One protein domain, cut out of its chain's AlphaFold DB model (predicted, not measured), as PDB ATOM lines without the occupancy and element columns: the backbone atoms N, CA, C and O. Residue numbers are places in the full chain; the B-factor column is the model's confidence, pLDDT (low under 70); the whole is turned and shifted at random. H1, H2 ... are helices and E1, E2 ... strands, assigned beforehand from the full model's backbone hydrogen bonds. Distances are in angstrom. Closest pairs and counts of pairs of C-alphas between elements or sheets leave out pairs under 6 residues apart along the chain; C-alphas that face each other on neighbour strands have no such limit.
ATOM      1  N   THR A   6     -34.694-121.080 -38.647       91.38
ATOM      2  CA  THR A   6     -33.875-120.433 -39.687       91.38
ATOM      3  C   THR A   6     -32.389-120.383 -39.336       91.38
ATOM      4  O   THR A   6     -31.568-120.185 -40.218       91.38
ATOM      5  N   TYR A   7     -32.042-120.557 -38.059       93.56
ATOM      6  CA  TYR A   7     -30.664-120.551 -37.575       93.56
ATOM      7  C   TYR A   7     -30.007-121.943 -37.595       93.56
ATOM      8  O   TYR A   7     -28.857-122.076 -37.182       93.56
ATOM      9  N   GLN A   8     -30.714-122.998 -38.021       94.44
ATOM     10  CA  GLN A   8     -30.096-124.316 -38.199       94.44
ATOM     11  C   GLN A   8     -29.045-124.265 -39.315       94.44
ATOM     12  O   GLN A   8     -29.269-123.655 -40.355       94.44
ATOM     13  N   GLY A   9     -27.900-124.907 -39.093       94.06
ATOM     14  CA  GLY A   9     -26.760-124.903 -40.012       94.06
ATOM     15  C   GLY A   9     -25.808-123.715 -39.851       94.06
ATOM     16  O   GLY A   9     -24.650-123.842 -40.237       94.06
ATOM     17  N   LEU A  10     -26.239-122.609 -39.236       96.69
ATOM     18  CA  LEU A  10     -25.364-121.463 -38.974       96.69
ATOM     19  C   LEU A  10     -24.346-121.774 -37.875       96.69
ATOM     20  O   LEU A  10     -24.596-122.594 -36.986       96.69
ATOM     21  N   SER A  11     -23.211-121.091 -37.903       96.81
ATOM     22  CA  SER A  11     -22.260-121.090 -36.798       96.81
ATOM     23  C   SER A  11     -22.828-120.370 -35.571       96.81
ATOM     24  O   SER A  11     -23.705-119.509 -35.660       96.81
ATOM     25  N   ALA A  12     -22.316-120.702 -34.389       95.88
ATOM     26  CA  ALA A  12     -22.728-120.054 -33.149       95.88
ATOM     27  C   ALA A  12     -22.476-118.535 -33.165       95.88
ATOM     28  O   ALA A  12     -23.265-117.782 -32.594       95.88
ATOM     29  N   GLU A  13     -21.418-118.088 -33.844       95.94
ATOM     30  CA  GLU A  13     -21.096-116.670 -34.017       95.94
ATOM     31  C   GLU A  13     -22.112-115.966 -34.926       95.94
ATOM     32  O   GLU A  13     -22.656-114.927 -34.548       95.94
ATOM     33  N   GLU A  14     -22.458-116.565 -36.069       96.62
ATOM     34  CA  GLU A  14     -23.504-116.036 -36.955       96.62
ATOM     35  C   GLU A  14     -24.847-115.930 -36.233       96.62
ATOM     36  O   GLU A  14     -25.536-114.915 -36.348       96.62
ATOM     37  N   VAL A  15     -25.209-116.937 -35.430       96.12
ATOM     38  CA  VAL A  15     -26.420-116.869 -34.604       96.12
ATOM     39  C   VAL A  15     -26.341-115.701 -33.630       96.12
ATOM     40  O   VAL A  15     -27.299-114.944 -33.534       96.12
ATOM     41  N   GLN A  16     -25.219-115.502 -32.935       94.75
ATOM     42  CA  GLN A  16     -25.067-114.384 -32.000       94.75
ATOM     43  C   GLN A  16     -25.192-113.011 -32.668       94.75
ATOM     44  O   GLN A  16     -25.748-112.102 -32.053       94.75
ATOM     45  N   GLN A  17     -24.721-112.869 -33.907       94.38
ATOM     46  CA  GLN A  17     -24.791-111.618 -34.664       94.38
ATOM     47  C   GLN A  17     -26.181-111.359 -35.261       94.38
ATOM     48  O   GLN A  17     -26.627-110.213 -35.309       94.38
ATOM     49  N   GLN A  18     -26.872-112.406 -35.720       93.50
ATOM     50  CA  GLN A  18     -28.132-112.278 -36.462       93.50
ATOM     51  C   GLN A  18     -29.379-112.423 -35.586       93.50
ATOM     52  O   GLN A  18     -30.472-112.013 -35.987       93.50
ATOM     53  N   ILE A  19     -29.269-113.054 -34.415       92.50
ATOM     54  CA  ILE A  19     -30.438-113.309 -33.582       92.50
ATOM     55  C   ILE A  19     -30.938-112.019 -32.938       92.50
ATOM     56  O   ILE A  19     -30.285-111.405 -32.097       92.50
ATOM     57  N   ASN A  20     -32.166-111.644 -33.281       90.94
ATOM     58  CA  ASN A  20     -32.864-110.566 -32.604       90.94
ATOM     59  C   ASN A  20     -33.998-111.134 -31.749       90.94
ATOM     60  O   ASN A  20     -35.134-111.317 -32.188       90.94
ATOM     61  N   LEU A  21     -33.673-111.427 -30.490       90.12
ATOM     62  CA  LEU A  21     -34.641-111.951 -29.527       90.12
ATOM     63  C   LEU A  21     -35.697-110.914 -29.116       90.12
ATOM     64  O   LEU A  21     -36.809-111.290 -28.742       90.12
ATOM     65  N   LYS A  22     -35.397-109.615 -29.245       88.56
ATOM     66  CA  LYS A  22     -36.356-108.547 -28.935       88.56
ATOM     67  C   LYS A  22     -37.516-108.533 -29.931       88.56
ATOM     68  O   LYS A  22     -38.657-108.368 -29.508       88.56
ATOM     69  N   ASP A  23     -37.256-108.830 -31.206       86.88
ATOM     70  CA  ASP A  23     -38.281-108.916 -32.265       86.88
ATOM     71  C   ASP A  23     -39.286-110.059 -32.058       86.88
ATOM     72  O   ASP A  23     -40.319-110.129 -32.730       86.88
ATOM     73  N   ILE A  24     -38.981-110.986 -31.149       83.94
ATOM     74  CA  ILE A  24     -39.880-112.067 -30.736       83.94
ATOM     75  C   ILE A  24     -40.325-111.930 -29.274       83.94
ATOM     76  O   ILE A  24     -40.830-112.888 -28.694       83.94
ATOM     77  N   GLY A  25     -40.161-110.741 -28.685       87.88
ATOM     78  CA  GLY A  25     -40.638-110.414 -27.342       87.88
ATOM     79  C   GLY A  25     -39.843-111.065 -26.209       87.88
ATOM     80  O   GLY A  25     -40.362-111.200 -25.102       87.88
ATOM     81  N   ILE A  26     -38.604-111.493 -26.464       91.69
ATOM     82  CA  ILE A  26     -37.743-112.129 -25.467       91.69
ATOM     83  C   ILE A  26     -36.698-111.131 -24.968       91.69
ATOM     84  O   ILE A  26     -35.883-110.613 -25.732       91.69
ATOM     85  N   GLN A  27     -36.683-110.916 -23.652       92.12
ATOM     86  CA  GLN A  27     -35.642-110.162 -22.961       92.12
ATOM     87  C   GLN A  27     -34.743-111.112 -22.172       92.12
ATOM     88  O   GLN A  27     -35.209-111.881 -21.332       92.12
ATOM     89  N   LEU A  28     -33.441-111.065 -22.452       93.75
ATOM     90  CA  LEU A  28     -32.469-111.931 -21.796       93.75
ATOM     91  C   LEU A  28     -32.263-111.544 -20.333       93.75
ATOM     92  O   LEU A  28     -32.142-110.367 -20.002       93.75
ATOM     93  N   LYS A  29     -32.155-112.561 -19.476       93.44
ATOM     94  CA  LYS A  29     -31.801-112.414 -18.059       93.44
ATOM     95  C   LYS A  29     -30.297-112.196 -17.867       93.44
ATOM     96  O   LYS A  29     -29.873-111.560 -16.910       93.44
ATOM     97  N   SER A  30     -29.490-112.763 -18.757       92.69
ATOM     98  CA  SER A  30     -28.031-112.701 -18.719       92.69
ATOM     99  C   SER A  30     -27.462-112.792 -20.135       92.69
ATOM    100  O   SER A  30     -28.172-113.252 -21.034       92.69
ATOM    101  N   PRO A  31     -26.183-112.433 -20.344       94.62
ATOM    102  CA  PRO A  31     -25.497-112.720 -21.599       94.62
ATOM    103  C   PRO A  31     -25.607-114.209 -21.981       94.62
ATOM    104  O   PRO A  31     -25.669-115.065 -21.083       94.62
ATOM    105  N   PRO A  32     -25.651-114.534 -23.287       95.38
ATOM    106  CA  PRO A  32     -25.687-115.916 -23.741       95.38
ATOM    107  C   PRO A  32     -24.427-116.669 -23.318       95.38
ATOM    108  O   PRO A  32     -23.327-116.120 -23.308       95.38
ATOM    109  N   LYS A  33     -24.591-117.949 -22.982       96.56
ATOM    110  CA  LYS A  33     -23.483-118.844 -22.634       96.56
ATOM    111  C   LYS A  33     -23.167-119.738 -23.820       96.56
ATOM    112  O   LYS A  33     -24.075-120.373 -24.351       96.56
ATOM    113  N   ILE A  34     -21.899-119.810 -24.202       95.75
ATOM    114  CA  ILE A  34     -21.423-120.625 -25.321       95.75
ATOM    115  C   ILE A  34     -20.345-121.599 -24.845       95.75
ATOM    116  O   ILE A  34     -19.503-121.253 -24.017       95.75
ATOM    117  N   ASN A  35     -20.399-122.826 -25.351       94.56
ATOM    118  CA  ASN A  35     -19.337-123.819 -25.247       94.56
ATOM    119  C   ASN A  35     -19.304-124.676 -26.527       94.56
ATOM    120  O   ASN A  35     -20.018-124.392 -27.485       94.56
ATOM    121  N   GLU A  36     -18.492-125.734 -26.555       94.44
ATOM    122  CA  GLU A  36     -18.326-126.583 -27.744       94.44
ATOM    123  C   GLU A  36     -19.611-127.294 -28.203       94.44
ATOM    124  O   GLU A  36     -19.751-127.607 -29.385       94.44
ATOM    125  N   GLN A  37     -20.547-127.562 -27.289       96.88
ATOM    126  CA  GLN A  37     -21.742-128.370 -27.548       96.88
ATOM    127  C   GLN A  37     -23.032-127.550 -27.622       96.88
ATOM    128  O   GLN A  37     -24.058-128.065 -28.080       96.88
ATOM    129  N   GLN A  38     -23.047-126.315 -27.118       97.56
ATOM    130  CA  GLN A  38     -24.261-125.507 -27.065       97.56
ATOM    131  C   GLN A  38     -24.018-123.999 -26.946       97.56
ATOM    132  O   GLN A  38     -23.106-123.537 -26.263       97.56
ATOM    133  N   LEU A  39     -24.949-123.248 -27.532       97.56
ATOM    134  CA  LEU A  39     -25.176-121.824 -27.302       97.56
ATOM    135  C   LEU A  39     -26.544-121.662 -26.622       97.56
ATOM    136  O   LEU A  39     -27.564-122.138 -27.125       97.56
ATOM    137  N   VAL A  40     -26.562-121.027 -25.451       97.56
ATOM    138  CA  VAL A  40     -27.731-120.970 -24.569       97.56
ATOM    139  C   VAL A  40     -28.111-119.530 -24.256       97.56
ATOM    140  O   VAL A  40     -27.314-118.769 -23.705       97.56
ATOM    141  N   TYR A  41     -29.366-119.192 -24.537       96.81
ATOM    142  CA  TYR A  41     -29.991-117.920 -24.190       96.81
ATOM    143  C   TYR A  41     -30.996-118.128 -23.065       96.81
ATOM    144  O   TYR A  41     -31.951-118.889 -23.228       96.81
ATOM    145  N   THR A  42     -30.806-117.434 -21.944       96.38
ATOM    146  CA  THR A  42     -31.683-117.536 -20.770       96.38
ATOM    147  C   THR A  42     -32.566-116.300 -20.650       96.38
ATOM    148  O   THR A  42     -32.072-115.172 -20.675       96.38
ATOM    149  N   PHE A  43     -33.866-116.503 -20.467       94.94
ATOM    150  CA  PHE A  43     -34.855-115.443 -20.273       94.94
ATOM    151  C   PHE A  43     -35.905-115.857 -19.240       94.94
ATOM    152  O   PHE A  43     -35.998-117.025 -18.866       94.94
ATOM    153  N   GLU A  44     -36.693-114.899 -18.762       93.25
ATOM    154  CA  GLU A  44     -37.795-115.166 -17.838       93.25
ATOM    155  C   GLU A  44     -39.136-114.875 -18.495       93.25
ATOM    156  O   GLU A  44     -39.284-113.907 -19.243       93.25
ATOM    157  N   ARG A  45     -40.132-115.701 -18.180       89.75
ATOM    158  CA  ARG A  45     -41.518-115.483 -18.580       89.75
ATOM    159  C   ARG A  45     -42.400-115.403 -17.345       89.75
ATOM    160  O   ARG A  45     -42.285-116.232 -16.443       89.75
ATOM    161  N   ARG A  46     -43.302-114.422 -17.317       87.94
ATOM    162  CA  ARG A  46     -44.368-114.369 -16.313       87.94
ATOM    163  C   ARG A  46     -45.482-115.333 -16.705       87.94
ATOM    164  O   ARG A  46     -45.975-115.280 -17.830       87.94
ATOM    165  N   VAL A  47     -45.870-116.188 -15.769       85.88
ATOM    166  CA  VAL A  47     -47.044-117.054 -15.878       85.88
ATOM    167  C   VAL A  47     -48.041-116.626 -14.820       85.88
ATOM    168  O   VAL A  47     -47.735-116.655 -13.628       85.88
ATOM    169  N   TYR A  48     -49.227-116.227 -15.263       83.62
ATOM    170  CA  TYR A  48     -50.320-115.849 -14.380       83.62
ATOM    171  C   TYR A  48     -51.081-117.102 -13.976       83.62
ATOM    172  O   TYR A  48     -51.526-117.866 -14.830       83.62
ATOM    173  N   THR A  49     -51.191-117.335 -12.673       78.75
ATOM    174  CA  THR A  49     -51.990-118.433 -12.125       78.75
ATOM    175  C   THR A  49     -53.228-117.834 -11.482       78.75
ATOM    176  O   THR A  49     -53.117-116.909 -10.680       78.75
ATOM    177  N   ALA A  50     -54.401-118.329 -11.871       74.50
ATOM    178  CA  ALA A  50     -55.651-117.941 -11.238       74.50
ATOM    179  C   ALA A  50     -55.757-118.630  -9.876       74.50
ATOM    180  O   ALA A  50     -55.616-119.852  -9.791       74.50
ATOM    181  N   MET A  51     -56.014-117.862  -8.820       68.19
ATOM    182  CA  MET A  51     -56.500-118.434  -7.568       68.19
ATOM    183  C   MET A  51     -57.902-118.995  -7.820       68.19
ATOM    184  O   MET A  51     -58.759-118.316  -8.389       68.19
ATOM    185  N   SER A  52     -58.133-120.251  -7.438       60.16
ATOM    186  CA  SER A  52     -59.456-120.862  -7.533       60.16
ATOM    187  C   SER A  52     -60.431-120.097  -6.643       60.16
ATOM    188  O   SER A  52     -60.237-120.037  -5.427       60.16
ATOM    189  N   SER A  53     -61.493-119.554  -7.232       57.03
ATOM    190  CA  SER A  53     -62.663-119.117  -6.482       57.03
ATOM    191  C   SER A  53     -63.216-120.315  -5.709       57.03
ATOM    192  O   SER A  53     -63.371-121.409  -6.255       57.03
ATOM    193  N   GLN A  54     -63.437-120.132  -4.408       58.47
ATOM    194  CA  GLN A  54     -63.971-121.168  -3.527       58.47
ATOM    195  C   GLN A  54     -65.272-121.724  -4.128       58.47
ATOM    196  O   GLN A  54     -66.202-120.967  -4.410       58.47
ATOM    197  N   LEU A  55     -65.322-123.038  -4.365       58.22
ATOM    198  CA  LEU A  55     -66.540-123.707  -4.820       58.22
ATOM    199  C   LEU A  55     -67.603-123.604  -3.716       58.22
ATOM    200  O   LEU A  55     -67.263-123.770  -2.540       58.22
ATOM    201  N   PRO A  56     -68.876-123.343  -4.057       59.59
ATOM    202  CA  PRO A  56     -69.919-123.201  -3.055       59.59
ATOM    203  C   PRO A  56     -70.088-124.516  -2.287       59.59
ATOM    204  O   PRO A  56     -70.263-125.583  -2.876       59.59
ATOM    205  N   SER A  73     -60.697-112.088  -8.323       54.97
ATOM    206  CA  SER A  73     -59.923-113.173  -8.925       54.97
ATOM    207  C   SER A  73     -58.452-112.791  -8.790       54.97
ATOM    208  O   SER A  73     -57.889-112.154  -9.679       54.97
ATOM    209  N   GLU A  74     -57.843-113.081  -7.644       62.00
ATOM    210  CA  GLU A  74     -56.444-112.754  -7.408       62.00
ATOM    211  C   GLU A  74     -55.586-113.642  -8.307       62.00
ATOM    212  O   GLU A  74     -55.452-114.850  -8.115       62.00
ATOM    213  N   THR A  75     -55.037-113.056  -9.366       68.38
ATOM    214  CA  THR A  75     -54.025-113.716 -10.186       68.38
ATOM    215  C   THR A  75     -52.658-113.319  -9.669       68.38
ATOM    216  O   THR A  75     -52.343-112.128  -9.624       68.38
ATOM    217  N   TYR A  76     -51.817-114.292  -9.340       76.25
ATOM    218  CA  TYR A  76     -50.415-114.028  -9.024       76.25
ATOM    219  C   TYR A  76     -49.530-114.388 -10.217       76.25
ATOM    220  O   TYR A  76     -49.815-115.316 -10.981       76.25
ATOM    221  N   ALA A  77     -48.460-113.616 -10.404       81.50
ATOM    222  CA  ALA A  77     -47.502-113.820 -11.481       81.50
ATOM    223  C   ALA A  77     -46.278-114.575 -10.957       81.50
ATOM    224  O   ALA A  77     -45.529-114.057 -10.133       81.50
ATOM    225  N   ASN A  78     -46.037-115.776 -11.478       84.00
ATOM    226  CA  ASN A  78     -44.800-116.509 -11.234       84.00
ATOM    227  C   ASN A  78     -43.779-116.178 -12.324       84.00
ATOM    228  O   ASN A  78     -44.093-116.266 -13.513       84.00
ATOM    229  N   GLN A  79     -42.548-115.840 -11.937       89.19
ATOM    230  CA  GLN A  79     -41.428-115.750 -12.874       89.19
ATOM    231  C   GLN A  79     -40.846-117.143 -13.104       89.19
ATOM    232  O   GLN A  79     -40.364-117.795 -12.180       89.19
ATOM    233  N   MET A  80     -40.895-117.604 -14.349       90.69
ATOM    234  CA  MET A  80     -40.409-118.915 -14.757       90.69
ATOM    235  C   MET A  80     -39.216-118.749 -15.696       90.69
ATOM    236  O   MET A  80     -39.267-117.972 -16.648       90.69
ATOM    237  N   SER A  81     -38.141-119.492 -15.430       93.69
ATOM    238  CA  SER A  81     -36.928-119.463 -16.253       93.69
ATOM    239  C   SER A  81     -37.086-120.306 -17.518       93.69
ATOM    240  O   SER A  81     -37.560-121.447 -17.467       93.69
ATOM    241  N   CYS A  82     -36.640-119.747 -18.638       94.88
ATOM    242  CA  CYS A  82     -36.671-120.335 -19.964       94.88
ATOM    243  C   CYS A  82     -35.312-120.272 -20.650       94.88
ATOM    244  O   CYS A  82     -34.537-119.337 -20.456       94.88
ATOM    245  N   HIS A  83     -35.044-121.276 -21.484       96.12
ATOM    246  CA  HIS A  83     -33.794-121.413 -22.219       96.12
ATOM    247  C   HIS A  83     -34.074-121.713 -23.688       96.12
ATOM    248  O   HIS A  83     -34.796-122.664 -23.992       96.12
ATOM    249  N   ILE A  84     -33.465-120.946 -24.590       96.19
ATOM    250  CA  ILE A  84     -33.275-121.348 -25.988       96.19
ATOM    251  C   ILE A  84     -31.900-122.000 -26.068       96.19
ATOM    252  O   ILE A  84     -30.901-121.378 -25.711       96.19
ATOM    253  N   ILE A  85     -31.856-123.254 -26.501       97.19
ATOM    254  CA  ILE A  85     -30.648-124.070 -26.568       97.19
ATOM    255  C   ILE A  85     -30.394-124.409 -28.032       97.19
ATOM    256  O   ILE A  85     -31.100-125.230 -28.618       97.19
ATOM    257  N   PHE A  86     -29.359-123.807 -28.601       97.50
ATOM    258  CA  PHE A  86     -28.797-124.199 -29.884       97.50
ATOM    259  C   PHE A  86     -27.770-125.299 -29.629       97.50
ATOM    260  O   PHE A  86     -26.769-125.062 -28.959       97.50
ATOM    261  N   LYS A  87     -28.029-126.515 -30.110       97.75
ATOM    262  CA  LYS A  87     -27.077-127.630 -30.050       97.75
ATOM    263  C   LYS A  87     -26.029-127.450 -31.133       97.75
ATOM    264  O   LYS A  87     -26.383-127.303 -32.300       97.75
ATOM    265  N   LEU A  88     -24.764-127.501 -30.746       97.94
ATOM    266  CA  LEU A  88     -23.632-127.264 -31.625       97.94
ATOM    267  C   LEU A  88     -22.887-128.568 -31.915       97.94
ATOM    268  O   LEU A  88     -22.708-129.412 -31.038       97.94
ATOM    269  N   LYS A  89     -22.426-128.713 -33.156       97.50
ATOM    270  CA  LYS A  89     -21.412-129.688 -33.563       97.50
ATOM    271  C   LYS A  89     -20.414-128.955 -34.445       97.50
ATOM    272  O   LYS A  89     -20.820-128.335 -35.421       97.50
ATOM    273  N   GLN A  90     -19.131-128.993 -34.080       94.75
ATOM    274  CA  GLN A  90     -18.089-128.206 -34.759       94.75
ATOM    275  C   GLN A  90     -18.483-126.720 -34.874       94.75
ATOM    276  O   GLN A  90     -18.382-126.138 -35.946       94.75
ATOM    277  N   GLN A  91     -19.004-126.134 -33.787       93.38
ATOM    278  CA  GLN A  91     -19.505-124.750 -33.724       93.38
ATOM    279  C   GLN A  91     -20.726-124.422 -34.611       93.38
ATOM    280  O   GLN A  91     -21.169-123.279 -34.596       93.38
ATOM    281  N   HIS A  92     -21.332-125.394 -35.302       96.88
ATOM    282  CA  HIS A  92     -22.531-125.193 -36.129       96.88
ATOM    283  C   HIS A  92     -23.797-125.739 -35.470       96.88
ATOM    284  O   HIS A  92     -23.778-126.799 -34.837       96.88
ATOM    285  N   VAL A  93     -24.918-125.037 -35.642       97.25
ATOM    286  CA  VAL A  93     -26.222-125.415 -35.092       97.25
ATOM    287  C   VAL A  93     -26.761-126.656 -35.794       97.25
ATOM    288  O   VAL A  93     -27.056-126.648 -36.984       97.25
ATOM    289  N   THR A  94     -26.978-127.712 -35.019       97.25
ATOM    290  CA  THR A  94     -27.553-128.986 -35.483       97.25
ATOM    291  C   THR A  94     -28.999-129.177 -35.052       97.25
ATOM    292  O   THR A  94     -29.764-129.859 -35.726       97.25
ATOM    293  N   ALA A  95     -29.386-128.588 -33.923       96.62
ATOM    294  CA  ALA A  95     -30.744-128.647 -33.406       96.62
ATOM    295  C   ALA A  95     -31.021-127.449 -32.503       96.62
ATOM    296  O   ALA A  95     -30.105-126.837 -31.950       96.62
ATOM    297  N   ILE A  96     -32.301-127.138 -32.319       95.62
ATOM    298  CA  ILE A  96     -32.749-126.032 -31.476       95.62
ATOM    299  C   ILE A  96     -33.819-126.563 -30.536       95.62
ATOM    300  O   ILE A  96     -34.742-127.257 -30.957       95.62
ATOM    301  N   GLN A  97     -33.680-126.259 -29.253       94.75
ATOM    302  CA  GLN A  97     -34.575-126.727 -28.205       94.75
ATOM    303  C   GLN A  97     -34.993-125.561 -27.322       94.75
ATOM    304  O   GLN A  97     -34.176-124.721 -26.952       94.75
ATOM    305  N   LEU A  98     -36.268-125.536 -26.946       93.00
ATOM    306  CA  LEU A  98     -36.781-124.632 -25.929       93.00
ATOM    307  C   LEU A  98     -36.972-125.433 -24.638       93.00
ATOM    308  O   LEU A  98     -37.590-126.496 -24.664       93.00
ATOM    309  N   LYS A  99     -36.412-124.963 -23.520       94.06
ATOM    310  CA  LYS A  99     -36.463-125.675 -22.236       94.06
ATOM    311  C   LYS A  99     -36.887-124.767 -21.088       94.06
ATOM    312  O   LYS A  99     -36.258-123.745 -20.821       94.06
ATOM    313  N   GLY A 100     -37.880-125.231 -20.340       90.19
ATOM    314  CA  GLY A 100     -38.376-124.644 -19.097       90.19
ATOM    315  C   GLY A 100     -39.868-124.928 -18.953       90.19
ATOM    316  O   GLY A 100     -40.490-125.445 -19.872       90.19
ATOM    317  N   ARG A 101     -40.442-124.647 -17.781       82.38
ATOM    318  CA  ARG A 101     -41.847-125.000 -17.491       82.38
ATOM    319  C   ARG A 101     -42.872-124.099 -18.187       82.38
ATOM    320  O   ARG A 101     -44.031-124.474 -18.284       82.38
TER     321      ARG A 101
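What this domain is: This is residues 6 to 56 and 73 to 101 of the 103 residues of an uncharacterized protein of Acinetobacter sichuanensis (UniProt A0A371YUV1). A long, narrow antiparallel ribbon of two strands, E1 and E2, runs out well past a shorter third strand, E3, which pairs with residues 82 to 89 of E2. One short helix, H1, sits beside the strands at the three-stranded end, and a long stretch with no named element, residues 19 to 37, leads from it to E1. The printed part has 80 residues, with one named helix and then three named strands, H1 E1 E2 E3; the sheet's order is E1 - E2 - E3, antiparallel throughout, and the class is mostly strand. The whole is loose, a rod spanning 61 by 21 by 20 A, with a radius of gyration of the C-alphas of 16.8 A.

How they stand to each other: Begin with H1, residues 12 to 18, in which every O i to N i+4 pair is within hydrogen-bond range. It is on the sheet of E1, residues 38 to 50, E2, residues 75 to 89, and E3, residues 92 to 99, at a height over the sheet of 6.8 A and over none of the strands. Its closest C-alphas to E3 are those of Ala 12 and His 92, 5.9 A apart. Look next at residues 33 to 34, which pair antiparallel with residues 39 to 40 of E1. Between E1 and E2, find N 39 and O 86 at 2.9 A. E2 and E3 form a hairpin; N 85 and O 97 are 2.8 A apart. E3 bends by 58 degrees at residue 95.

Where its parts are: Find C-alpha 12 at (-22.728, -120.054, -33.149); from there H1 runs 10.0 A to C-alpha 18. E1 runs 36.0 A, E2 43.2 A, and E3 19.7 A to C-alpha 99 at (-36.463, -125.675, -22.236).

The domain as a whole: The C-alphas of Pro 56 and Gln 90, the two farthest apart, are 61.0 A apart. Residues 57 to 72 are not printed; C-alphas 56 and 73 are 15.3 A apart across the cut. The link H1 to E1 is long, and E2 to E3 tight. Look for pLDDT under 70 at residues 51 to 56 and 73 to 75.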